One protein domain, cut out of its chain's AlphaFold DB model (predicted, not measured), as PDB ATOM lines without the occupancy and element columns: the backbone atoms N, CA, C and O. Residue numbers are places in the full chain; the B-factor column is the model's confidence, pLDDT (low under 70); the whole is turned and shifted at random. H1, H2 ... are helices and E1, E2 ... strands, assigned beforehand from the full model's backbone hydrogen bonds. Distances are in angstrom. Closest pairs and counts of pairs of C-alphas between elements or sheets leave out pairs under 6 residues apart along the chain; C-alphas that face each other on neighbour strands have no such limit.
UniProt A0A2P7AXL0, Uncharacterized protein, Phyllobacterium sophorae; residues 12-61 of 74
ATOM      1  N   ILE A  12      -3.180 -25.040 -69.833       90.88
ATOM      2  CA  ILE A  12      -3.332 -24.009 -68.798       90.88
ATOM      3  C   ILE A  12      -4.574 -24.289 -67.946       90.88
ATOM      4  O   ILE A  12      -4.485 -24.278 -66.721       90.88
ATOM      5  N   PHE A  13      -5.717 -24.587 -68.569       94.19
ATOM      6  CA  PHE A  13      -6.929 -24.941 -67.824       94.19
ATOM      7  C   PHE A  13      -6.750 -26.223 -67.007       94.19
ATOM      8  O   PHE A  13      -7.157 -26.260 -65.847       94.19
ATOM      9  N   GLY A  14      -6.097 -27.240 -67.574       93.75
ATOM     10  CA  GLY A  14      -5.790 -28.481 -66.863       93.75
ATOM     11  C   GLY A  14      -4.923 -28.240 -65.626       93.75
ATOM     12  O   GLY A  14      -5.261 -28.697 -64.535       93.75
ATOM     13  N   ILE A  15      -3.855 -27.452 -65.767       94.88
ATOM     14  CA  ILE A  15      -2.969 -27.088 -64.655       94.88
ATOM     15  C   ILE A  15      -3.737 -26.303 -63.587       94.88
ATOM     16  O   ILE A  15      -3.619 -26.617 -62.406       94.88
ATOM     17  N   LEU A  16      -4.555 -25.322 -63.980       96.12
ATOM     18  CA  LEU A  16      -5.346 -24.533 -63.032       96.12
ATOM     19  C   LEU A  16      -6.309 -25.408 -62.225       96.12
ATOM     20  O   LEU A  16      -6.394 -25.249 -61.009       96.12
ATOM     21  N   ILE A  17      -6.981 -26.366 -62.867       96.81
ATOM     22  CA  ILE A  17      -7.876 -27.307 -62.179       96.81
ATOM     23  C   ILE A  17      -7.098 -28.141 -61.157       96.81
ATOM     24  O   ILE A  17      -7.521 -28.249 -60.006       96.81
ATOM     25  N   ILE A  18      -5.944 -28.693 -61.547       96.94
ATOM     26  CA  ILE A  18      -5.105 -29.498 -60.648       96.94
ATOM     27  C   ILE A  18      -4.644 -28.667 -59.448       96.94
ATOM     28  O   ILE A  18      -4.720 -29.133 -58.312       96.94
ATOM     29  N   VAL A  19      -4.211 -27.426 -59.678       97.62
ATOM     30  CA  VAL A  19      -3.785 -26.520 -58.603       97.62
ATOM     31  C   VAL A  19      -4.936 -26.242 -57.636       97.62
ATOM     32  O   VAL A  19      -4.747 -26.364 -56.428       97.62
ATOM     33  N   VAL A  20      -6.135 -25.936 -58.142       97.62
ATOM     34  CA  VAL A  20      -7.316 -25.701 -57.294       97.62
ATOM     35  C   VAL A  20      -7.670 -26.942 -56.473       97.62
ATOM     36  O   VAL A  20      -7.935 -26.820 -55.278       97.62
ATOM     37  N   LEU A  21      -7.626 -28.136 -57.074       96.94
ATOM     38  CA  LEU A  21      -7.892 -29.390 -56.366       96.94
ATOM     39  C   LEU A  21      -6.881 -29.646 -55.248       96.94
ATOM     40  O   LEU A  21      -7.278 -29.970 -54.132       96.94
ATOM     41  N   LEU A  22      -5.585 -29.474 -55.522       96.75
ATOM     42  CA  LEU A  22      -4.539 -29.676 -54.520       96.75
ATOM     43  C   LEU A  22      -4.687 -28.699 -53.358       96.75
ATOM     44  O   LEU A  22      -4.640 -29.121 -52.206       96.75
ATOM     45  N   VAL A  23      -4.932 -27.419 -53.652       96.62
ATOM     46  CA  VAL A  23      -5.196 -26.405 -52.622       96.62
ATOM     47  C   VAL A  23      -6.441 -26.770 -51.815       96.62
ATOM     48  O   VAL A  23      -6.405 -26.681 -50.593       96.62
ATOM     49  N   GLY A  24      -7.508 -27.242 -52.464       95.50
ATOM     50  CA  GLY A  24      -8.727 -27.695 -51.794       95.50
ATOM     51  C   GLY A  24      -8.492 -28.884 -50.860       95.50
ATOM     52  O   GLY A  24      -8.941 -28.856 -49.719       95.50
ATOM     53  N   ILE A  25      -7.741 -29.897 -51.298       92.25
ATOM     54  CA  ILE A  25      -7.398 -31.067 -50.471       92.25
ATOM     55  C   ILE A  25      -6.555 -30.647 -49.266       92.25
ATOM     56  O   ILE A  25      -6.835 -31.060 -48.144       92.25
ATOM     57  N   LEU A  26      -5.541 -29.808 -49.485       92.62
ATOM     58  CA  LEU A  26      -4.667 -29.313 -48.420       92.62
ATOM     59  C   LEU A  26      -5.450 -28.450 -47.425       92.62
ATOM     60  O   LEU A  26      -5.284 -28.591 -46.215       92.62
ATOM     61  N   TYR A  27      -6.352 -27.611 -47.928       92.56
ATOM     62  CA  TYR A  27      -7.270 -26.818 -47.119       92.56
ATOM     63  C   TYR A  27      -8.199 -27.710 -46.287       92.56
ATOM     64  O   TYR A  27      -8.288 -27.522 -45.081       92.56
ATOM     65  N   ILE A  28      -8.826 -28.729 -46.882       87.25
ATOM     66  CA  ILE A  28      -9.695 -29.667 -46.154       87.25
ATOM     67  C   ILE A  28      -8.895 -30.444 -45.104       87.25
ATOM     68  O   ILE A  28      -9.317 -30.524 -43.954       87.25
ATOM     69  N   GLY A  29      -7.728 -30.982 -45.465       83.56
ATOM     70  CA  GLY A  29      -6.891 -31.759 -44.550       83.56
ATOM     71  C   GLY A  29      -6.346 -30.942 -43.374       83.56
ATOM     72  O   GLY A  29      -6.171 -31.484 -42.287       83.56
ATOM     73  N   THR A  30      -6.109 -29.641 -43.566       83.25
ATOM     74  CA  THR A  30      -5.631 -28.739 -42.503       83.25
ATOM     75  C   THR A  30      -6.765 -28.156 -41.664       83.25
ATOM     76  O   THR A  30      -6.617 -28.036 -40.450       83.25
ATOM     77  N   MET A  31      -7.898 -27.817 -42.282       82.31
ATOM     78  CA  MET A  31      -9.033 -27.182 -41.602       82.31
ATOM     79  C   MET A  31     -10.015 -28.189 -40.990       82.31
ATOM     80  O   MET A  31     -10.803 -27.814 -40.123       82.31
ATOM     81  N   HIS A  32      -9.960 -29.466 -41.391       74.69
ATOM     82  CA  HIS A  32     -10.804 -30.537 -40.855       74.69
ATOM     83  C   HIS A  32     -10.007 -31.772 -40.386       74.69
ATOM     84  O   HIS A  32     -10.227 -32.879 -40.886       74.69
ATOM     85  N   PRO A  33      -9.133 -31.639 -39.370       60.59
ATOM     86  CA  PRO A  33      -8.417 -32.781 -38.788       60.59
ATOM     87  C   PRO A  33      -9.363 -33.836 -38.183       60.59
ATOM     88  O   PRO A  33      -8.994 -35.002 -38.086       60.59
ATOM     89  N   GLY A  34     -10.602 -33.451 -37.846       55.97
ATOM     90  CA  GLY A  34     -11.652 -34.343 -37.345       55.97
ATOM     91  C   GLY A  34     -12.216 -35.334 -38.379       55.97
ATOM     92  O   GLY A  34     -12.795 -36.348 -38.004       55.97
ATOM     93  N   LEU A  35     -12.005 -35.119 -39.687       56.28
ATOM     94  CA  LEU A  35     -12.277 -36.163 -40.694       56.28
ATOM     95  C   LEU A  35     -11.254 -37.310 -40.634       56.28
ATOM     96  O   LEU A  35     -11.488 -38.377 -41.198       56.28
ATOM     97  N   ALA A  36     -10.126 -37.091 -39.956       56.56
ATOM     98  CA  ALA A  36      -9.100 -38.090 -39.699       56.56
ATOM     99  C   ALA A  36      -9.144 -38.615 -38.249       56.56
ATOM    100  O   ALA A  36      -8.231 -39.339 -37.840       56.56
ATOM    101  N   GLU A  37     -10.157 -38.243 -37.453       58.41
ATOM    102  CA  GLU A  37     -10.160 -38.529 -36.020       58.41
ATOM    103  C   GLU A  37     -10.371 -40.015 -35.736       58.41
ATOM    104  O   GLU A  37     -11.334 -40.653 -36.166       58.41
ATOM    105  N   LYS A  38      -9.426 -40.564 -34.972       60.56
ATOM    106  CA  LYS A  38      -9.515 -41.887 -34.374       60.56
ATOM    107  C   LYS A  38     -10.700 -41.902 -33.416       60.56
ATOM    108  O   LYS A  38     -10.722 -41.181 -32.429       60.56
ATOM    109  N   THR A  39     -11.615 -42.813 -33.676       62.06
ATOM    110  CA  THR A  39     -12.866 -43.115 -32.968       62.06
ATOM    111  C   THR A  39     -12.727 -43.538 -31.498       62.06
ATOM    112  O   THR A  39     -13.693 -44.041 -30.931       62.06
ATOM    113  N   ASN A  40     -11.561 -43.400 -30.857       57.47
ATOM    114  CA  ASN A  40     -11.346 -43.873 -29.489       57.47
ATOM    115  C   ASN A  40     -11.528 -42.751 -28.456       57.47
ATOM    116  O   ASN A  40     -10.598 -42.013 -28.136       57.47
ATOM    117  N   HIS A  41     -12.748 -42.652 -27.923       61.53
ATOM    118  CA  HIS A  41     -13.155 -41.672 -26.914       61.53
ATOM    119  C   HIS A  41     -12.893 -42.175 -25.483       61.53
ATOM    120  O   HIS A  41     -13.821 -42.427 -24.719       61.53
ATOM    121  N   GLY A  42     -11.617 -42.304 -25.103       61.50
ATOM    122  CA  GLY A  42     -11.215 -42.477 -23.698       61.50
ATOM    123  C   GLY A  42     -10.948 -43.910 -23.230       61.50
ATOM    124  O   GLY A  42     -10.777 -44.130 -22.031       61.50
ATOM    125  N   PHE A  43     -10.864 -44.877 -24.143       64.62
ATOM    126  CA  PHE A  43     -10.401 -46.222 -23.816       64.62
ATOM    127  C   PHE A  43      -8.871 -46.309 -23.923       64.62
ATOM    128  O   PHE A  43      -8.227 -45.508 -24.602       64.62
ATOM    129  N   ALA A  44      -8.273 -47.281 -23.230       67.75
ATOM    130  CA  ALA A  44      -6.831 -47.520 -23.284       67.75
ATOM    131  C   ALA A  44      -6.357 -47.752 -24.748       67.75
ATOM    132  O   ALA A  44      -7.159 -48.160 -25.590       67.75
ATOM    133  N   PRO A  45      -5.089 -47.461 -25.111       66.94
ATOM    134  CA  PRO A  45      -4.620 -47.430 -26.510       66.94
ATOM    135  C   PRO A  45      -4.675 -48.781 -27.245       66.94
ATOM    136  O   PRO A  45      -4.518 -48.826 -28.463       66.94
ATOM    137  N   ASP A  46      -4.893 -49.872 -26.514       72.31
ATOM    138  CA  ASP A  46      -5.158 -51.225 -27.007       72.31
ATOM    139  C   ASP A  46      -6.615 -51.447 -27.453       72.31
ATOM    140  O   ASP A  46      -6.945 -52.508 -27.978       72.31
ATOM    141  N   TRP A  47      -7.493 -50.466 -27.244       70.81
ATOM    142  CA  TRP A  47      -8.884 -50.512 -27.671       70.81
ATOM    143  C   TRP A  47      -9.049 -49.929 -29.071       70.81
ATOM    144  O   TRP A  47      -8.575 -48.833 -29.385       70.81
ATOM    145  N   THR A  48      -9.789 -50.657 -29.899       73.81
ATOM    146  CA  THR A  48     -10.180 -50.233 -31.242       73.81
ATOM    147  C   THR A  48     -11.655 -49.874 -31.220       73.81
ATOM    148  O   THR A  48     -12.471 -50.637 -30.703       73.81
ATOM    149  N   CYS A  49     -12.010 -48.726 -31.789       74.50
ATOM    150  CA  CYS A  49     -13.384 -48.245 -31.802       74.50
ATOM    151  C   CYS A  49     -13.924 -48.168 -33.223       74.50
ATOM    152  O   CYS A  49     -13.253 -47.681 -34.131       74.50
ATOM    153  N   LEU A  50     -15.139 -48.660 -33.420       73.62
ATOM    154  CA  LEU A  50     -15.812 -48.638 -34.709       73.62
ATOM    155  C   LEU A  50     -16.802 -47.475 -34.742       73.62
ATOM    156  O   LEU A  50     -17.636 -47.370 -33.835       73.62
ATOM    157  N   PRO A  51     -16.739 -46.618 -35.773       67.81
ATOM    158  CA  PRO A  51     -17.785 -45.636 -35.995       67.81
ATOM    159  C   PRO A  51     -19.079 -46.369 -36.372       67.81
ATOM    160  O   PRO A  51     -19.054 -47.315 -37.160       67.81
ATOM    161  N   VAL A  52     -20.204 -45.936 -35.807       69.31
ATOM    162  CA  VAL A  52     -21.543 -46.456 -36.122       69.31
ATOM    163  C   VAL A  52     -22.431 -45.315 -36.611       69.31
ATOM    164  O   VAL A  52     -22.283 -44.181 -36.163       69.31
ATOM    165  N   ASP A  53     -23.356 -45.608 -37.530       68.38
ATOM    166  CA  ASP A  53     -24.169 -44.588 -38.218       68.38
ATOM    167  C   ASP A  53     -25.041 -43.742 -37.273       68.38
ATOM    168  O   ASP A  53     -25.397 -42.608 -37.596       68.38
ATOM    169  N   LYS A  54     -25.404 -44.285 -36.102       63.12
ATOM    170  CA  LYS A  54     -26.115 -43.574 -35.031       63.12
ATOM    171  C   LYS A  54     -25.728 -44.130 -33.661       63.12
ATOM    172  O   LYS A  54     -25.818 -45.337 -33.451       63.12
ATOM    173  N   GLY A  55     -25.417 -43.240 -32.720       67.75
ATOM    174  CA  GLY A  55     -25.052 -43.579 -31.339       67.75
ATOM    175  C   GLY A  55     -23.550 -43.480 -31.075       67.75
ATOM    176  O   GLY A  55     -22.786 -43.097 -31.960       67.75
ATOM    177  N   ASP A  56     -23.140 -43.799 -29.848       70.44
ATOM    178  CA  ASP A  56     -21.730 -43.748 -29.453       70.44
ATOM    179  C   ASP A  56     -20.927 -44.869 -30.145       70.44
ATOM    180  O   ASP A  56     -21.428 -45.994 -30.276       70.44
ATOM    181  N   PRO A  57     -19.691 -44.595 -30.605       67.50
ATOM    182  CA  PRO A  57     -18.866 -45.584 -31.289       67.50
ATOM    183  C   PRO A  57     -18.577 -46.782 -30.384       67.50
ATOM    184  O   PRO A  57     -18.276 -46.648 -29.196       67.50
ATOM    185  N   VAL A  58     -18.647 -47.978 -30.962       72.44
ATOM    186  CA  VAL A  58     -18.447 -49.220 -30.213       72.44
ATOM    187  C   VAL A  58     -16.956 -49.493 -30.092       72.44
ATOM    188  O   VAL A  58     -16.285 -49.749 -31.090       72.44
ATOM    189  N   CYS A  59     -16.446 -49.478 -28.866       76.94
ATOM    190  CA  CYS A  59     -15.055 -49.779 -28.553       76.94
ATOM    191  C   CYS A  59     -14.902 -51.212 -28.042       76.94
ATOM    192  O   CYS A  59     -15.627 -51.641 -27.145       76.94
ATOM    193  N   PHE A  60     -13.935 -51.952 -28.582       77.81
ATOM    194  CA  PHE A  60     -13.595 -53.297 -28.122       77.81
ATOM    195  C   PHE A  60     -12.080 -53.494 -28.062       77.81
ATOM    196  O   PHE A  60     -11.314 -52.902 -28.826       77.81
ATOM    197  N   ARG A  61     -11.642 -54.367 -27.155       75.75
ATOM    198  CA  ARG A  61     -10.266 -54.860 -27.117       75.75
ATOM    199  C   ARG A  61     -10.157 -56.056 -28.073       75.75
ATOM    200  O   ARG A  61     -10.836 -57.059 -27.835       75.75
TER     201      ARG A  61
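Overview. This is residues 12 to 61 of the 74 residues of an uncharacterized protein of Phyllobacterium sophorae (UniProt A0A2P7AXL0). One long helix, H1, sticks out from a small head of loops built round a short strand hairpin, E1 and E2, with the four-residue H2 on the way between them. The printed part has 50 residues, with H1, H2, E1 and E2 in that order and the two strands antiparallel. It is mostly helix and extended, a rod spanning 52 by 22 by 15 A, with a radius of gyration of the C-alphas of 17.2 A.

Along the chain. H1, residues 12 to 31, begins at C-alpha (-3.332, -24.009, -68.798) and measures 28.0 A. H2 is residues 33 to 36. E1 is residues 48 to 50; E2, residues 58 to 60, ends at C-alpha (-13.595, -53.297, -28.122).

Arrangement. H1 and H2 are close but not clearly touching, the closest C-alphas, of Gly 29 and Leu 35, being 8.0 A apart. Every O i to N i+4 pair in H1 is within hydrogen-bond range; H2 is too short for one. H1 is apart from E1 and E2. The hairpin's strands run at 155 degrees, with N 50 and O 58 at 2.8 A.

Size, cuts and confidence. The C-alphas of Ile 12 and Arg 61, the two farthest apart, are separated by 52.3 A. There is no cut in the printed part. The link H2 to E1 is long. Residues 33 to 45, 51 to 55 and 57 have pLDDT under 70.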